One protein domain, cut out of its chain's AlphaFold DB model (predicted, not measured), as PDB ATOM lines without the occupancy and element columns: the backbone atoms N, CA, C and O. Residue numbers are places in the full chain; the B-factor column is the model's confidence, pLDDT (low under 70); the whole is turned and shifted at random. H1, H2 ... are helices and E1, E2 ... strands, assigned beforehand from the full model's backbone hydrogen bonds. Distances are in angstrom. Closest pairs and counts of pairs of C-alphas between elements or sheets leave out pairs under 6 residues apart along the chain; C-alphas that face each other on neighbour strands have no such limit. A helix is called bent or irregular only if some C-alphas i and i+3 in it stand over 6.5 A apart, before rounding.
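This is residues 13 to 84 of the 167 residues of an uncharacterized protein of Actinobacteria bacterium (UniProt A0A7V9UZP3). A small three-stranded sheet has H3 over one face; the long H1 crosses H3, and short H2, following E1, packs on H1. The 72 printed residues run H1 E1 H2 H3 E2 E3, class mixed, the sheet antiparallel in order E1 E3 E2. The whole is compact, radius of gyration of the C-alphas 11.8 A, spanning 42 by 24 by 17 A.

H1, residues 13 to 31, touches H2, residues 41 to 48, with residues 21 to 29 alone, closest C-alphas Ala 22 and Thr 48, 4.5 A, a steep tilt of 61 degrees. E3, residues 78 to 81, pairs antiparallel with E1, residues 38 to 40 (N 79 to O 39, 2.9 A), and in a hairpin with E2, residues 71 to 74 (N 80 to O 72, 2.8 A). H3, residues 53 to 67, has a height over the sheet of 9.4 A; 8 of its 11 O i to N i+4 pairs are within hydrogen-bond range, and every one in H1 and H2.

H1 spans 27.1 A from (7.561, -6.884, 22.344); H3 spans 20.9 A, irregular, C-alphas 55 and 58 being 7.5 A apart. E3 ends at (-4.151, 21.277, 7.968).

The printed part has no cut and no long link. Residues 13, 14 and 84 have pLDDT under 70.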
ATOM      1  N   LEU A  13       6.888  -7.986  21.660       62.53
ATOM      2  CA  LEU A  13       7.561  -6.884  22.344       62.53
ATOM      3  C   LEU A  13       8.334  -6.002  21.360       62.53
ATOM      4  O   LEU A  13       8.107  -4.793  21.340       62.53
ATOM      5  N   LEU A  14       9.127  -6.591  20.460       65.81
ATOM      6  CA  LEU A  14       9.857  -5.854  19.420       65.81
ATOM      7  C   LEU A  14       8.912  -5.073  18.491       65.81
ATOM      8  O   LEU A  14       9.169  -3.918  18.148       65.81
ATOM      9  N   LEU A  15       7.768  -5.660  18.124       72.19
ATOM     10  CA  LEU A  15       6.727  -4.972  17.351       72.19
ATOM     11  C   LEU A  15       6.088  -3.808  18.124       72.19
ATOM     12  O   LEU A  15       5.747  -2.784  17.524       72.19
ATOM     13  N   ARG A  16       5.909  -3.937  19.445       71.94
ATOM     14  CA  ARG A  16       5.381  -2.862  20.303       71.94
ATOM     15  C   ARG A  16       6.386  -1.723  20.465       71.94
ATOM     16  O   ARG A  16       5.996  -0.566  20.312       71.94
ATOM     17  N   GLU A  17       7.652  -2.035  20.715       77.44
ATOM     18  CA  GLU A  17       8.726  -1.048  20.861       77.44
ATOM     19  C   GLU A  17       8.966  -0.272  19.562       77.44
ATOM     20  O   GLU A  17       9.003   0.962  19.575       77.44
ATOM     21  N   ASN A  18       9.007  -0.964  18.417       82.56
ATOM     22  CA  ASN A  18       9.130  -0.317  17.108       82.56
ATOM     23  C   ASN A  18       7.952   0.621  16.813       82.56
ATOM     24  O   ASN A  18       8.145   1.713  16.275       82.56
ATOM     25  N   ARG A  19       6.729   0.250  17.215       82.06
ATOM     26  CA  ARG A  19       5.550   1.120  17.073       82.06
ATOM     27  C   ARG A  19       5.612   2.352  17.966       82.06
ATOM     28  O   ARG A  19       5.180   3.423  17.540       82.06
ATOM     29  N   GLU A  20       6.115   2.229  19.190       86.19
ATOM     30  CA  GLU A  20       6.226   3.381  20.088       86.19
ATOM     31  C   GLU A  20       7.312   4.351  19.613       86.19
ATOM     32  O   GLU A  20       7.078   5.560  19.569       86.19
ATOM     33  N   ARG A  21       8.445   3.831  19.127       87.31
ATOM     34  CA  ARG A  21       9.475   4.645  18.470       87.31
ATOM     35  C   ARG A  21       8.922   5.381  17.248       87.31
ATOM     36  O   ARG A  21       9.056   6.599  17.164       87.31
ATOM     37  N   ALA A  22       8.203   4.677  16.374       88.31
ATOM     38  CA  ALA A  22       7.540   5.278  15.218       88.31
ATOM     39  C   ALA A  22       6.556   6.394  15.610       88.31
ATOM     40  O   ALA A  22       6.487   7.423  14.946       88.31
ATOM     41  N   ARG A  23       5.818   6.255  16.720       89.56
ATOM     42  CA  ARG A  23       4.949   7.336  17.223       89.56
ATOM     43  C   ARG A  23       5.734   8.556  17.689       89.56
ATOM     44  O   ARG A  23       5.246   9.674  17.518       89.56
ATOM     45  N   VAL A  24       6.897   8.365  18.307       90.56
ATOM     46  CA  VAL A  24       7.769   9.469  18.729       90.56
ATOM     47  C   VAL A  24       8.328  10.200  17.513       90.56
ATOM     48  O   VAL A  24       8.258  11.427  17.467       90.56
ATOM     49  N   ASP A  25       8.822   9.473  16.516       91.38
ATOM     50  CA  ASP A  25       9.388  10.079  15.309       91.38
ATOM     51  C   ASP A  25       8.306  10.755  14.453       91.38
ATOM     52  O   ASP A  25       8.487  11.896  14.019       91.38
ATOM     53  N   LEU A  26       7.108  10.162  14.373       93.38
ATOM     54  CA  LEU A  26       5.928  10.827  13.821       93.38
ATOM     55  C   LEU A  26       5.615  12.134  14.559       93.38
ATOM     56  O   LEU A  26       5.351  13.142  13.915       93.38
ATOM     57  N   ARG A  27       5.642  12.158  15.898       92.50
ATOM     58  CA  ARG A  27       5.384  13.393  16.663       92.50
ATOM     59  C   ARG A  27       6.408  14.484  16.364       92.50
ATOM     60  O   ARG A  27       6.001  15.628  16.211       92.50
ATOM     61  N   LYS A  28       7.692  14.140  16.234       93.81
ATOM     62  CA  LYS A  28       8.739  15.106  15.858       93.81
ATOM     63  C   LYS A  28       8.479  15.709  14.478       93.81
ATOM     64  O   LYS A  28       8.598  16.919  14.323       93.81
ATOM     65  N   MET A  29       8.094  14.882  13.501       94.25
ATOM     66  CA  MET A  29       7.700  15.367  12.176       94.25
ATOM     67  C   MET A  29       6.462  16.264  12.265       94.25
ATOM     68  O   MET A  29       6.439  17.337  11.680       94.25
ATOM     69  N   LEU A  30       5.449  15.871  13.039       93.88
ATOM     70  CA  LEU A  30       4.241  16.674  13.210       93.88
ATOM     71  C   LEU A  30       4.526  18.014  13.904       93.88
ATOM     72  O   LEU A  30       3.901  19.012  13.574       93.88
ATOM     73  N   ASP A  31       5.475  18.079  14.836       92.81
ATOM     74  CA  ASP A  31       5.808  19.319  15.542       92.81
ATOM     75  C   ASP A  31       6.443  20.399  14.651       92.81
ATOM     76  O   ASP A  31       6.406  21.571  15.032       92.81
ATOM     77  N   SER A  32       6.956  20.044  13.466       90.50
ATOM     78  CA  SER A  32       7.404  21.020  12.462       90.50
ATOM     79  C   SER A  32       6.275  21.536  11.564       90.50
ATOM     80  O   SER A  32       6.487  22.486  10.811       90.50
ATOM     81  N   LYS A  33       5.076  20.942  11.639       91.06
ATOM     82  CA  LYS A  33       3.934  21.304  10.796       91.06
ATOM     83  C   LYS A  33       3.197  22.525  11.326       91.06
ATOM     84  O   LYS A  33       3.013  22.725  12.529       91.06
ATOM     85  N   SER A  34       2.696  23.309  10.386       87.12
ATOM     86  CA  SER A  34       1.969  24.550  10.597       87.12
ATOM     87  C   SER A  34       0.630  24.547   9.852       87.12
ATOM     88  O   SER A  34       0.271  23.604   9.143       87.12
ATOM     89  N   ARG A  35      -0.177  25.591  10.056       81.44
ATOM     90  CA  ARG A  35      -1.476  25.710   9.380       81.44
ATOM     91  C   ARG A  35      -1.266  25.898   7.878       81.44
ATOM     92  O   ARG A  35      -0.461  26.726   7.477       81.44
ATOM     93  N   GLY A  36      -2.033  25.179   7.061       82.31
ATOM     94  CA  GLY A  36      -1.866  25.152   5.606       82.31
ATOM     95  C   GLY A  36      -0.960  24.024   5.114       82.31
ATOM     96  O   GLY A  36      -1.077  23.636   3.951       82.31
ATOM     97  N   ASP A  37      -0.132  23.442   5.988       88.56
ATOM     98  CA  ASP A  37       0.721  22.321   5.609       88.56
ATOM     99  C   ASP A  37      -0.088  21.041   5.375       88.56
ATOM    100  O   ASP A  37      -1.192  20.828   5.893       88.56
ATOM    101  N   ARG A  38       0.512  20.147   4.593       91.06
ATOM    102  CA  ARG A  38       0.045  18.775   4.414       91.06
ATOM    103  C   ARG A  38       0.864  17.816   5.268       91.06
ATOM    104  O   ARG A  38       2.039  18.047   5.546       91.06
ATOM    105  N   ILE A  39       0.197  16.748   5.683       92.81
ATOM    106  CA  ILE A  39       0.758  15.575   6.341       92.81
ATOM    107  C   ILE A  39       0.457  14.415   5.406       92.81
ATOM    108  O   ILE A  39      -0.642  13.853   5.428       92.81
ATOM    109  N   THR A  40       1.401  14.119   4.528       93.44
ATOM    110  CA  THR A  40       1.181  13.144   3.464       93.44
ATOM    111  C   THR A  40       1.409  11.714   3.937       93.44
ATOM    112  O   THR A  40       2.097  11.470   4.928       93.44
ATOM    113  N   ALA A  41       0.842  10.748   3.211       90.44
ATOM    114  CA  ALA A  41       1.139   9.335   3.439       90.44
ATOM    115  C   ALA A  41       2.651   9.060   3.342       90.44
ATOM    116  O   ALA A  41       3.200   8.412   4.226       90.44
ATOM    117  N   ALA A  42       3.322   9.618   2.328       90.81
ATOM    118  CA  ALA A  42       4.763   9.471   2.128       90.81
ATOM    119  C   ALA A  42       5.573  10.005   3.319       90.81
ATOM    120  O   ALA A  42       6.403   9.287   3.853       90.81
ATOM    121  N   GLU A  43       5.257  11.202   3.821       93.44
ATOM    122  CA  GLU A  43       5.950  11.765   4.990       93.44
ATOM    123  C   GLU A  43       5.779  10.913   6.251       93.44
ATOM    124  O   GLU A  43       6.669  10.872   7.098       93.44
ATOM    125  N   ILE A  44       4.637  10.238   6.403       91.94
ATOM    126  CA  ILE A  44       4.420   9.326   7.529       91.94
ATOM    127  C   ILE A  44       5.235   8.054   7.343       91.94
ATOM    128  O   ILE A  44       5.863   7.616   8.304       91.94
ATOM    129  N   VAL A  45       5.245   7.474   6.144       92.00
ATOM    130  CA  VAL A  45       6.065   6.293   5.840       92.00
ATOM    131  C   VAL A  45       7.542   6.620   6.065       92.00
ATOM    132  O   VAL A  45       8.204   5.900   6.803       92.00
ATOM    133  N   ASP A  46       8.026   7.753   5.560       93.38
ATOM    134  CA  ASP A  46       9.412   8.202   5.721       93.38
ATOM    135  C   ASP A  46       9.774   8.458   7.192       93.38
ATOM    136  O   ASP A  46      10.858   8.091   7.647       93.38
ATOM    137  N   ALA A  47       8.864   9.058   7.967       92.06
ATOM    138  CA  ALA A  47       9.102   9.345   9.380       92.06
ATOM    139  C   ALA A  47       9.033   8.100  10.277       92.06
ATOM    140  O   ALA A  47       9.657   8.076  11.336       92.06
ATOM    141  N   THR A  48       8.236   7.094   9.907       91.12
ATOM    142  CA  THR A  48       7.927   5.952  10.784       91.12
ATOM    143  C   THR A  48       8.557   4.637  10.342       91.12
ATOM    144  O   THR A  48       8.733   3.752  11.176       91.12
ATOM    145  N   GLY A  49       8.879   4.490   9.056       88.06
ATOM    146  CA  GLY A  49       9.283   3.229   8.433       88.06
ATOM    147  C   GLY A  49       8.139   2.224   8.243       88.06
ATOM    148  O   GLY A  49       8.408   1.050   8.006       88.06
ATOM    149  N   PHE A  50       6.876   2.642   8.386       86.75
ATOM    150  CA  PHE A  50       5.702   1.776   8.241       86.75
ATOM    151  C   PHE A  50       4.882   2.150   7.005       86.75
ATOM    152  O   PHE A  50       4.296   3.229   6.963       86.75
ATOM    153  N   ASP A  51       4.748   1.211   6.066       85.12
ATOM    154  CA  ASP A  51       3.949   1.389   4.843       85.12
ATOM    155  C   ASP A  51       2.450   1.597   5.128       85.12
ATOM    156  O   ASP A  51       1.763   2.353   4.436       85.12
ATOM    157  N   ASP A  52       1.926   0.955   6.181       86.00
ATOM    158  CA  ASP A  52       0.542   1.133   6.629       86.00
ATOM    159  C   ASP A  52       0.393   2.396   7.494       86.00
ATOM    160  O   ASP A  52       0.190   2.360   8.714       86.00
ATOM    161  N   TRP A  53       0.490   3.553   6.838       85.50
ATOM    162  CA  TRP A  53       0.358   4.870   7.466       85.50
ATOM    163  C   TRP A  53      -1.006   5.083   8.147       85.50
ATOM    164  O   TRP A  53      -1.124   5.909   9.060       85.50
ATOM    165  N   ALA A  54      -2.046   4.334   7.752       82.81
ATOM    166  CA  ALA A  54      -3.386   4.455   8.320       82.81
ATOM    167  C   ALA A  54      -3.423   4.083   9.815       82.81
ATOM    168  O   ALA A  54      -4.233   4.642  10.564       82.81
ATOM    169  N   LEU A  55      -2.496   3.232  10.277       85.44
ATOM    170  CA  LEU A  55      -2.311   2.884  11.693       85.44
ATOM    171  C   LEU A  55      -2.055   4.109  12.582       85.44
ATOM    172  O   LEU A  55      -2.366   4.094  13.776       85.44
ATOM    173  N   PHE A  56      -1.516   5.185  12.011       88.50
ATOM    174  CA  PHE A  56      -1.152   6.395  12.740       88.50
ATOM    175  C   PHE A  56      -2.220   7.491  12.698       88.50
ATOM    176  O   PHE A  56      -2.038   8.541  13.321       88.50
ATOM    177  N   GLY A  57      -3.361   7.258  12.041       87.00
ATOM    178  CA  GLY A  57      -4.397   8.282  11.879       87.00
ATOM    179  C   GLY A  57      -4.956   8.831  13.196       87.00
ATOM    180  O   GLY A  57      -5.294  10.011  13.284       87.00
ATOM    181  N   GLU A  58      -5.013   8.009  14.245       87.12
ATOM    182  CA  GLU A  58      -5.399   8.450  15.593       87.12
ATOM    183  C   GLU A  58      -4.354   9.388  16.216       87.12
ATOM    184  O   GLU A  58      -4.703  10.394  16.833       87.12
ATOM    185  N   THR A  59      -3.066   9.091  16.024       89.81
ATOM    186  CA  THR A  59      -1.959   9.917  16.526       89.81
ATOM    187  C   THR A  59      -1.979  11.299  15.880       89.81
ATOM    188  O   THR A  59      -1.887  12.302  16.589       89.81
ATOM    189  N   VAL A  60      -2.159  11.348  14.555       90.56
ATOM    190  CA  VAL A  60      -2.265  12.596  13.785       90.56
ATOM    191  C   VAL A  60      -3.470  13.416  14.256       90.56
ATOM    192  O   VAL A  60      -3.334  14.607  14.535       90.56
ATOM    193  N   ARG A  61      -4.633  12.775  14.445       88.12
ATOM    194  CA  ARG A  61      -5.851  13.448  14.920       88.12
ATOM    195  C   ARG A  61      -5.672  14.072  16.305       88.12
ATOM    196  O   ARG A  61      -5.930  15.260  16.463       88.12
ATOM    197  N   ARG A  62      -5.164  13.313  17.283       88.56
ATOM    198  CA  ARG A  62      -4.934  13.814  18.655       88.56
ATOM    199  C   ARG A  62      -3.882  14.914  18.723       88.56
ATOM    200  O   ARG A  62      -3.932  15.775  19.599       88.56
ATOM    201  N   TRP A  63      -2.862  14.857  17.869       92.75
ATOM    202  CA  TRP A  63      -1.892  15.944  17.764       92.75
ATOM    203  C   TRP A  63      -2.569  17.227  17.267       92.75
ATOM    204  O   TRP A  63      -2.433  18.268  17.910       92.75
ATOM    205  N   ALA A  64      -3.360  17.135  16.201       87.62
ATOM    206  CA  ALA A  64      -4.001  18.297  15.606       87.62
ATOM    207  C   ALA A  64      -5.076  18.906  16.520       87.62
ATOM    208  O   ALA A  64      -5.120  20.122  16.682       87.62
ATOM    209  N   GLU A  65      -5.862  18.078  17.217       83.88
ATOM    210  CA  GLU A  65      -6.815  18.530  18.242       83.88
ATOM    211  C   GLU A  65      -6.123  19.345  19.345       83.88
ATOM    212  O   GLU A  65      -6.568  20.446  19.663       83.88
ATOM    213  N   ARG A  66      -4.981  18.871  19.867       84.69
ATOM    214  CA  ARG A  66      -4.210  19.597  20.896       84.69
ATOM    215  C   ARG A  66      -3.658  20.937  20.410       84.69
ATOM    216  O   ARG A  66      -3.508  21.852  21.212       84.69
ATOM    217  N   ARG A  67      -3.338  21.051  19.119       81.81
ATOM    218  CA  ARG A  67      -2.843  22.289  18.493       81.81
ATOM    219  C   ARG A  67      -3.973  23.219  18.029       81.81
ATOM    220  O   ARG A  67      -3.693  24.317  17.557       81.81
ATOM    221  N   GLY A  68      -5.237  22.794  18.122       79.25
ATOM    222  CA  GLY A  68      -6.362  23.523  17.530       79.25
ATOM    223  C   GLY A  68      -6.277  23.587  16.001       79.25
ATOM    224  O   GLY A  68      -6.689  24.569  15.387       79.25
ATOM    225  N   PHE A  69      -5.681  22.569  15.380       84.75
ATOM    226  CA  PHE A  69      -5.498  22.448  13.939       84.75
ATOM    227  C   PHE A  69      -6.595  21.537  13.382       84.75
ATOM    228  O   PHE A  69      -6.582  20.332  13.629       84.75
ATOM    229  N   PRO A  70      -7.575  22.056  12.632       81.38
ATOM    230  CA  PRO A  70      -8.538  21.194  11.980       81.38
ATOM    231  C   PRO A  70      -7.903  20.535  10.765       81.38
ATOM    232  O   PRO A  70      -7.244  21.178   9.943       81.38
ATOM    233  N   LEU A  71      -8.136  19.232  10.669       85.62
ATOM    234  CA  LEU A  71      -7.619  18.382   9.613       85.62
ATOM    235  C   LEU A  71      -8.731  18.031   8.642       85.62
ATOM    236  O   LEU A  71      -9.765  17.494   9.045       85.62
ATOM    237  N   ASP A  72      -8.486  18.226   7.356       84.62
ATOM    238  CA  ASP A  72      -9.291  17.576   6.336       84.62
ATOM    239  C   ASP A  72      -8.561  16.350   5.794       84.62
ATOM    240  O   ASP A  72      -7.381  16.402   5.455       84.62
ATOM    241  N   PHE A  73      -9.263  15.222   5.749       82.06
ATOM    242  CA  PHE A  73      -8.709  13.991   5.197       82.06
ATOM    243  C   PHE A  73      -8.751  14.044   3.671       82.06
ATOM    244  O   PHE A  73      -9.816  14.282   3.087       82.06
ATOM    245  N   GLU A  74      -7.619  13.765   3.037       80.50
ATOM    246  CA  GLU A  74      -7.481  13.664   1.591       80.50
ATOM    247  C   GLU A  74      -7.221  12.202   1.233       80.50
ATOM    248  O   GLU A  74      -6.204  11.602   1.582       80.50
ATOM    249  N   LYS A  75      -8.214  11.581   0.590       75.25
ATOM    250  CA  LYS A  75      -8.218  10.136   0.359       75.25
ATOM    251  C   LYS A  75      -6.999   9.723  -0.471       75.25
ATOM    252  O   LYS A  75      -6.921  10.073  -1.641       75.25
ATOM    253  N   GLY A  76      -6.133   8.904   0.126       73.19
ATOM    254  CA  GLY A  76      -4.933   8.364  -0.520       73.19
ATOM    255  C   GLY A  76      -3.711   9.281  -0.464       73.19
ATOM    256  O   GLY A  76      -2.633   8.815  -0.800       73.19
ATOM    257  N   ASP A  77      -3.869  10.524  -0.005       81.38
ATOM    258  CA  ASP A  77      -2.797  11.528   0.009       81.38
ATOM    259  C   ASP A  77      -2.405  11.930   1.443       81.38
ATOM    260  O   ASP A  77      -1.280  12.353   1.673       81.38
ATOM    261  N   GLY A  78      -3.290  11.725   2.432       87.31
ATOM    262  CA  GLY A  78      -3.022  11.949   3.857       87.31
ATOM    263  C   GLY A  78      -4.002  12.937   4.494       87.31
ATOM    264  O   GLY A  78      -5.223  12.799   4.358       87.31
ATOM    265  N   TRP A  79      -3.483  13.931   5.215       90.62
ATOM    266  CA  TRP A  79      -4.268  14.989   5.854       90.62
ATOM    267  C   TRP A  79      -3.763  16.372   5.463       90.62
ATOM    268  O   TRP A  79      -2.563  16.610   5.366       90.62
ATOM    269  N   ARG A  80      -4.689  17.316   5.319       88.88
ATOM    270  CA  ARG A  80      -4.385  18.733   5.135       88.88
ATOM    271  C   ARG A  80      -4.777  19.518   6.376       88.88
ATOM    272  O   ARG A  80      -5.903  19.379   6.860       88.88
ATOM    273  N   ILE A  81      -3.872  20.356   6.868       87.81
ATOM    274  CA  ILE A  81      -4.151  21.277   7.968       87.81
ATOM    275  C   ILE A  81      -4.812  22.520   7.380       87.81
ATOM    276  O   ILE A  81      -4.230  23.210   6.547       87.81
ATOM    277  N   LEU A  82      -6.036  22.816   7.801       80.88
ATOM    278  CA  LEU A  82      -6.807  23.915   7.221       80.88
ATOM    279  C   LEU A  82      -6.330  25.287   7.711       80.88
ATOM    280  O   LEU A  82      -6.059  25.474   8.902       80.88
ATOM    281  N   LEU A  83      -6.325  26.275   6.815       77.44
ATOM    282  CA  LEU A  83      -6.071  27.681   7.146       77.44
ATOM    283  C   LEU A  83      -7.302  28.320   7.797       77.44
ATOM    284  O   LEU A  83      -8.405  27.986   7.386       77.44
ATOM    285  N   PRO A  84      -7.163  29.278   8.734       68.38
ATOM    286  CA  PRO A  84      -8.280  29.813   9.532       68.38
ATOM    287  C   PRO A  84      -9.521  30.240   8.729       68.38
ATOM    288  O   PRO A  84     -10.651  29.963   9.125       68.38
TER     289      PRO A  84